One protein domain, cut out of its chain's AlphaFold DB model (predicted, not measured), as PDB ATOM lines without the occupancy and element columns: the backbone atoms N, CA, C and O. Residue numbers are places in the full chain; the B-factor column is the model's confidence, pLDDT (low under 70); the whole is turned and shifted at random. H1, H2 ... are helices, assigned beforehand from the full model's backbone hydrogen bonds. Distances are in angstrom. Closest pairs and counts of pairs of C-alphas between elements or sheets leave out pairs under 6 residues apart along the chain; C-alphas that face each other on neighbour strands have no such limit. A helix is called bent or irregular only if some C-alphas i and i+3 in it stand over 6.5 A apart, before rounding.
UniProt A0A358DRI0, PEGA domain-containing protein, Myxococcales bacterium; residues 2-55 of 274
ATOM      1  N   GLN A   2     247.901 178.242 228.583       68.06
ATOM      2  CA  GLN A   2     249.031 177.403 228.147       68.06
ATOM      3  C   GLN A   2     248.926 176.819 226.723       68.06
ATOM      4  O   GLN A   2     249.810 177.082 225.916       68.06
ATOM      5  N   GLY A   3     247.823 176.150 226.353       66.25
ATOM      6  CA  GLY A   3     247.654 175.583 224.999       66.25
ATOM      7  C   GLY A   3     247.829 176.592 223.854       66.25
ATOM      8  O   GLY A   3     248.408 176.268 222.821       66.25
ATOM      9  N   ARG A   4     247.426 177.856 224.059       67.75
ATOM     10  CA  ARG A   4     247.600 178.922 223.056       67.75
ATOM     11  C   ARG A   4     249.067 179.329 222.895       67.75
ATOM     12  O   ARG A   4     249.466 179.670 221.791       67.75
ATOM     13  N   ALA A   5     249.857 179.288 223.969       73.31
ATOM     14  CA  ALA A   5     251.296 179.538 223.906       73.31
ATOM     15  C   ALA A   5     252.028 178.387 223.195       73.31
ATOM     16  O   ALA A   5     252.798 178.645 222.277       73.31
ATOM     17  N   LEU A   6     251.700 177.135 223.536       75.44
ATOM     18  CA  LEU A   6     252.265 175.931 222.909       75.44
ATOM     19  C   LEU A   6     252.002 175.889 221.392       75.44
ATOM     20  O   LEU A   6     252.897 175.575 220.612       75.44
ATOM     21  N   LEU A   7     250.803 176.295 220.953       72.19
ATOM     22  CA  LEU A   7     250.453 176.349 219.529       72.19
ATOM     23  C   LEU A   7     251.213 177.456 218.774       72.19
ATOM     24  O   LEU A   7     251.560 177.275 217.611       72.19
ATOM     25  N   HIS A   8     251.528 178.577 219.434       71.81
ATOM     26  CA  HIS A   8     252.424 179.602 218.880       71.81
ATOM     27  C   HIS A   8     253.906 179.186 218.897       71.81
ATOM     28  O   HIS A   8     254.667 179.670 218.065       71.81
ATOM     29  N   ALA A   9     254.304 178.277 219.791       79.88
ATOM     30  CA  ALA A   9     255.641 177.684 219.844       79.88
ATOM     31  C   ALA A   9     255.838 176.508 218.858       79.88
ATOM     32  O   ALA A   9     256.905 175.903 218.833       79.88
ATOM     33  N   GLY A  10     254.818 176.153 218.065       77.12
ATOM     34  CA  GLY A  10     254.866 175.023 217.127       77.12
ATOM     35  C   GLY A  10     254.770 173.636 217.780       77.12
ATOM     36  O   GLY A  10     254.818 172.627 217.078       77.12
ATOM     37  N   GLN A  11     254.590 173.561 219.103       78.75
ATOM     38  CA  GLN A  11     254.477 172.315 219.868       78.75
ATOM     39  C   GLN A  11     253.068 171.719 219.727       78.75
ATOM     40  O   GLN A  11     252.281 171.685 220.672       78.75
ATOM     41  N   SER A  12     252.726 171.279 218.515       69.12
ATOM     42  CA  SER A  12     251.361 170.899 218.129       69.12
ATOM     43  C   SER A  12     250.757 169.773 218.975       69.12
ATOM     44  O   SER A  12     249.576 169.852 219.302       69.12
ATOM     45  N   GLU A  13     251.534 168.766 219.388       71.31
ATOM     46  CA  GLU A  13     251.029 167.665 220.233       71.31
ATOM     47  C   GLU A  13     250.845 168.070 221.710       71.31
ATOM     48  O   GLU A  13     249.883 167.656 222.356       71.31
ATOM     49  N   GLU A  14     251.686 168.957 222.248       72.94
ATOM     50  CA  GLU A  14     251.509 169.487 223.610       72.94
ATOM     51  C   GLU A  14     250.365 170.509 223.662       72.94
ATOM     52  O   GLU A  14     249.551 170.508 224.588       72.94
ATOM     53  N   ALA A  15     250.242 171.346 222.627       66.75
ATOM     54  CA  ALA A  15     249.090 172.212 222.424       66.75
ATOM     55  C   ALA A  15     247.803 171.385 222.319       66.75
ATOM     56  O   ALA A  15     246.812 171.716 222.970       66.75
ATOM     57  N   LYS A  16     247.832 170.280 221.566       64.81
ATOM     58  CA  LYS A  16     246.742 169.305 221.451       64.81
ATOM     59  C   LYS A  16     246.373 168.692 222.792       64.81
ATOM     60  O   LYS A  16     245.190 168.695 223.115       64.81
ATOM     61  N   ALA A  17     247.338 168.256 223.600       65.75
ATOM     62  CA  ALA A  17     247.075 167.763 224.950       65.75
ATOM     63  C   ALA A  17     246.437 168.846 225.843       65.75
ATOM     64  O   ALA A  17     245.395 168.610 226.455       65.75
ATOM     65  N   ALA A  18     246.993 170.061 225.863       67.44
ATOM     66  CA  ALA A  18     246.503 171.163 226.691       67.44
ATOM     67  C   ALA A  18     245.112 171.678 226.268       67.44
ATOM     68  O   ALA A  18     244.286 172.011 227.123       67.44
ATOM     69  N   PHE A  19     244.831 171.741 224.963       67.25
ATOM     70  CA  PHE A  19     243.509 172.085 224.440       67.25
ATOM     71  C   PHE A  19     242.511 170.944 224.647       67.25
ATOM     72  O   PHE A  19     241.426 171.199 225.157       67.25
ATOM     73  N   SER A  20     242.869 169.696 224.333       59.97
ATOM     74  CA  SER A  20     242.015 168.520 224.562       59.97
ATOM     75  C   SER A  20     241.635 168.374 226.040       59.97
ATOM     76  O   SER A  20     240.471 168.140 226.363       59.97
ATOM     77  N   TRP A  21     242.563 168.636 226.965       60.75
ATOM     78  CA  TRP A  21     242.255 168.692 228.395       60.75
ATOM     79  C   TRP A  21     241.272 169.822 228.734       60.75
ATOM     80  O   TRP A  21     240.236 169.566 229.339       60.75
ATOM     81  N   TYR A  22     241.524 171.057 228.285       65.38
ATOM     82  CA  TYR A  22     240.616 172.184 228.549       65.38
ATOM     83  C   TYR A  22     239.204 171.960 227.977       65.38
ATOM     84  O   TYR A  22     238.211 172.301 228.615       65.38
ATOM     85  N   PHE A  23     239.113 171.362 226.790       65.25
ATOM     86  CA  PHE A  23     237.858 171.137 226.080       65.25
ATOM     87  C   PHE A  23     237.114 169.864 226.518       65.25
ATOM     88  O   PHE A  23     235.886 169.853 226.492       65.25
ATOM     89  N   SER A  24     237.800 168.824 227.003       59.38
ATOM     90  CA  SER A  24     237.146 167.638 227.595       59.38
ATOM     91  C   SER A  24     236.476 167.930 228.946       59.38
ATOM     92  O   SER A  24     235.524 167.245 229.323       59.38
ATOM     93  N   LEU A  25     236.905 168.993 229.639       59.88
ATOM     94  CA  LEU A  25     236.205 169.544 230.805       59.88
ATOM     95  C   LEU A  25     234.879 170.232 230.439       59.88
ATOM     96  O   LEU A  25     234.024 170.371 231.313       59.88
ATOM     97  N   ARG A  26     234.699 170.679 229.185       64.81
ATOM     98  CA  ARG A  26     233.477 171.349 228.702       64.81
ATOM     99  C   ARG A  26     233.100 170.938 227.268       64.81
ATOM    100  O   ARG A  26     233.119 171.777 226.367       64.81
ATOM    101  N   PRO A  27     232.685 169.679 227.027       63.16
ATOM    102  CA  PRO A  27     232.384 169.209 225.671       63.16
ATOM    103  C   PRO A  27     231.201 169.922 224.993       63.16
ATOM    104  O   PRO A  27     231.038 169.827 223.783       63.16
ATOM    105  N   HIS A  28     230.373 170.622 225.776       64.00
ATOM    106  CA  HIS A  28     229.115 171.252 225.350       64.00
ATOM    107  C   HIS A  28     229.210 172.774 225.189       64.00
ATOM    108  O   HIS A  28     228.223 173.405 224.828       64.00
ATOM    109  N   GLU A  29     230.376 173.366 225.468       72.50
ATOM    110  CA  GLU A  29     230.628 174.806 225.346       72.50
ATOM    111  C   GLU A  29     231.729 175.027 224.290       72.50
ATOM    112  O   GLU A  29     232.914 175.083 224.631       72.50
ATOM    113  N   PRO A  30     231.373 175.075 222.989       71.94
ATOM    114  CA  PRO A  30     232.349 175.250 221.920       71.94
ATOM    115  C   PRO A  30     233.051 176.617 222.015       71.94
ATOM    116  O   PRO A  30     232.444 177.596 222.459       71.94
ATOM    117  N   PRO A  31     234.321 176.727 221.578       76.00
ATOM    118  CA  PRO A  31     235.040 177.992 221.573       76.00
ATOM    119  C   PRO A  31     234.378 178.979 220.605       76.00
ATOM    120  O   PRO A  31     234.338 178.746 219.399       76.00
ATOM    121  N   ASP A  32     233.900 180.101 221.145       81.19
ATOM    122  CA  ASP A  32     233.273 181.195 220.394       81.19
ATOM    123  C   ASP A  32     234.162 181.683 219.219       81.19
ATOM    124  O   ASP A  32     235.254 182.215 219.465       81.19
ATOM    125  N   PRO A  33     233.712 181.564 217.952       81.94
ATOM    126  CA  PRO A  33     234.470 182.006 216.780       81.94
ATOM    127  C   PRO A  33     234.802 183.505 216.752       81.94
ATOM    128  O   PRO A  33     235.760 183.892 216.087       81.94
ATOM    129  N   ALA A  34     234.059 184.355 217.469       85.06
ATOM    130  CA  ALA A  34     234.383 185.777 217.600       85.06
ATOM    131  C   ALA A  34     235.524 186.032 218.608       85.06
ATOM    132  O   ALA A  34     236.225 187.042 218.527       85.06
ATOM    133  N   ARG A  35     235.734 185.108 219.557       80.62
ATOM    134  CA  ARG A  35     236.713 185.223 220.651       80.62
ATOM    135  C   ARG A  35     237.996 184.422 220.416       80.62
ATOM    136  O   ARG A  35     239.036 184.740 221.002       80.62
ATOM    137  N   TYR A  36     237.945 183.390 219.576       77.00
ATOM    138  CA  TYR A  36     239.059 182.489 219.280       77.00
ATOM    139  C   TYR A  36     239.455 182.537 217.799       77.00
ATOM    140  O   TYR A  36     238.633 182.738 216.915       77.00
ATOM    141  N   ARG A  37     240.749 182.341 217.507       80.06
ATOM    142  CA  ARG A  37     241.243 182.305 216.118       80.06
ATOM    143  C   ARG A  37     240.679 181.080 215.377       80.06
ATOM    144  O   ARG A  37     240.584 180.027 216.010       80.06
ATOM    145  N   PRO A  38     240.456 181.144 214.047       84.06
ATOM    146  CA  PRO A  38     239.936 180.017 213.261       84.06
ATOM    147  C   PRO A  38     240.716 178.709 213.446       84.06
ATOM    148  O   PRO A  38     240.122 177.644 213.505       84.06
ATOM    149  N   GLN A  39     242.038 178.799 213.631       76.88
ATOM    150  CA  GLN A  39     242.926 177.663 213.913       76.88
ATOM    151  C   GLN A  39     242.582 176.922 215.217       76.88
ATOM    152  O   GLN A  39     242.795 175.722 215.301       76.88
ATOM    153  N   VAL A  40     242.064 177.613 216.239       73.00
ATOM    154  CA  VAL A  40     241.652 176.994 217.514       73.00
ATOM    155  C   VAL A  40     240.273 176.347 217.375       73.00
ATOM    156  O   VAL A  40     240.052 175.269 217.921       73.00
ATOM    157  N   VAL A  41     239.370 176.983 216.621       80.44
ATOM    158  CA  VAL A  41     238.022 176.466 216.338       80.44
ATOM    159  C   VAL A  41     238.112 175.177 215.519       80.44
ATOM    160  O   VAL A  41     237.672 174.132 215.989       80.44
ATOM    161  N   SER A  42     238.803 175.205 214.376       79.56
ATOM    162  CA  SER A  42     238.992 174.020 213.528       79.56
ATOM    163  C   SER A  42     239.791 172.914 214.224       79.56
ATOM    164  O   SER A  42     239.554 171.728 213.991       79.56
ATOM    165  N   PHE A  43     240.714 173.265 215.123       74.88
ATOM    166  CA  PHE A  43     241.411 172.280 215.943       74.88
ATOM    167  C   PHE A  43     240.456 171.550 216.905       74.88
ATOM    168  O   PHE A  43     240.492 170.319 216.978       74.88
ATOM    169  N   TYR A  44     239.588 172.288 217.607       74.88
ATOM    170  CA  TYR A  44     238.562 171.735 218.498       74.88
ATOM    171  C   TYR A  44     237.530 170.889 217.740       74.88
ATOM    172  O   TYR A  44     237.202 169.786 218.176       74.88
ATOM    173  N   GLU A  45     237.066 171.349 216.578       77.25
ATOM    174  CA  GLU A  45     236.131 170.598 215.734       77.25
ATOM    175  C   GLU A  45     236.699 169.224 215.355       77.25
ATOM    176  O   GLU A  45     236.078 168.193 215.629       77.25
ATOM    177  N   ASN A  46     237.918 169.201 214.809       80.94
ATOM    178  CA  ASN A  46     238.545 167.987 214.289       80.94
ATOM    179  C   ASN A  46     239.043 167.017 215.375       80.94
ATOM    180  O   ASN A  46     238.984 165.806 215.174       80.94
ATOM    181  N   ASN A  47     239.532 167.516 216.517       71.06
ATOM    182  CA  ASN A  47     240.160 166.675 217.551       71.06
ATOM    183  C   ASN A  47     239.256 166.393 218.759       71.06
ATOM    184  O   ASN A  47     239.568 165.498 219.542       71.06
ATOM    185  N   VAL A  48     238.166 167.147 218.937       70.25
ATOM    186  CA  VAL A  48     237.262 167.014 220.091       70.25
ATOM    187  C   VAL A  48     235.838 166.731 219.621       70.25
ATOM    188  O   VAL A  48     235.323 165.649 219.888       70.25
ATOM    189  N   MET A  49     235.199 167.634 218.869       68.94
ATOM    190  CA  MET A  49     233.776 167.470 218.532       68.94
ATOM    191  C   MET A  49     233.486 166.282 217.618       68.94
ATOM    192  O   MET A  49     232.574 165.515 217.915       68.94
ATOM    193  N   ILE A  50     234.237 166.100 216.529       73.31
ATOM    194  CA  ILE A  50     233.982 165.018 215.567       73.31
ATOM    195  C   ILE A  50     234.187 163.622 216.203       73.31
ATOM    196  O   ILE A  50     233.271 162.801 216.105       73.31
ATOM    197  N   PRO A  51     235.280 163.339 216.946       72.25
ATOM    198  CA  PRO A  51     235.424 162.070 217.670       72.25
ATOM    199  C   PRO A  51     234.328 161.830 218.724       72.25
ATOM    200  O   PRO A  51     233.805 160.721 218.851       72.25
ATOM    201  N   LEU A  52     233.924 162.873 219.460       67.25
ATOM    202  CA  LEU A  52     232.847 162.789 220.456       67.25
ATOM    203  C   LEU A  52     231.446 162.682 219.825       67.25
ATOM    204  O   LEU A  52     230.511 162.199 220.472       67.25
ATOM    205  N   ALA A  53     231.285 163.110 218.568       67.38
ATOM    206  CA  ALA A  53     230.083 162.901 217.763       67.38
ATOM    207  C   ALA A  53     229.882 161.428 217.389       67.38
ATOM    208  O   ALA A  53     228.741 160.969 217.346       67.38
ATOM    209  N   GLN A  54     230.978 160.703 217.166       70.94
ATOM    210  CA  GLN A  54     230.974 159.299 216.758       70.94
ATOM    211  C   GLN A  54     230.849 158.350 217.962       70.94
ATOM    212  O   GLN A  54     230.055 157.414 217.924       70.94
ATOM    213  N   ASN A  55     231.538 158.635 219.072       75.94
ATOM    214  CA  ASN A  55     231.518 157.797 220.279       75.94
ATOM    215  C   ASN A  55     230.377 158.160 221.248       75.94
ATOM    216  O   ASN A  55     230.618 158.469 222.413       75.94
TER     217      ASN A  55
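Overview. This is residues 2 to 55 of the 274 residues of the protein "PEGA domain-containing protein" of Myxococcales bacterium (UniProt A0A358DRI0). A short helical hairpin, H1 and H2, meets one longer helix, H3, whose middle crosses the last half of H2 at a steep angle. H2 is the part between the other two, and a long loop, residues 25 to 37, leads in a wide turn from the end of H2 to the start of H3. The printed part has 54 residues with three named helices, in the order H1, H2, H3, and no named strand: the class is all helix. It is compact, with a radius of gyration of the C-alphas of 10.6 A, and spans 31 by 24 by 17 A.

Along the chain. Find C-alpha 2 at (249.031, 177.403, 228.147); there H1 begins, residues 2 to 8, 10.1 A long. H2, residues 12 to 24, starts at C-alpha 12, (251.361, 170.899, 218.129), and runs 17.4 A. H3, residues 38 to 54, runs 22.8 A to C-alpha 54 at (230.974, 159.299, 216.758). Near residue 45 it has a kink of 26 degrees, and it is only just irregular: C-alphas 47 and 50 are 6.7 A apart.

Arrangement. Look first at the hairpin of H1 and H2, which touch and run opposite ways. Their closest C-alphas, of Gly 3 and Ala 15, are 4.5 A apart, and the tilt of 37 degrees is only just steep. Next, residues 19 to 24 of H2 touch residues 44 to 48 of H3; the closest C-alphas, of Ser 20 and Val 48, are 6.7 A apart. These two helices run the same way at a steep tilt of 60 degrees. H1 and H3 are only just apart, 8.4 A at the closest. In H1 and H2 every O i to N i+4 pair is within hydrogen-bond range; in H3, 11 of 13 are.

Size, cuts and confidence. The C-alphas farthest apart, of Ala 9 and Asn 55, are 31.3 A from each other. The printed part has no cut; the link from H1 to H2 is tight and that from H2 to H3 is long. The mean pLDDT of the printed part is 71.9; look for values under 70 at 21 residues, among them residues 15 to 28.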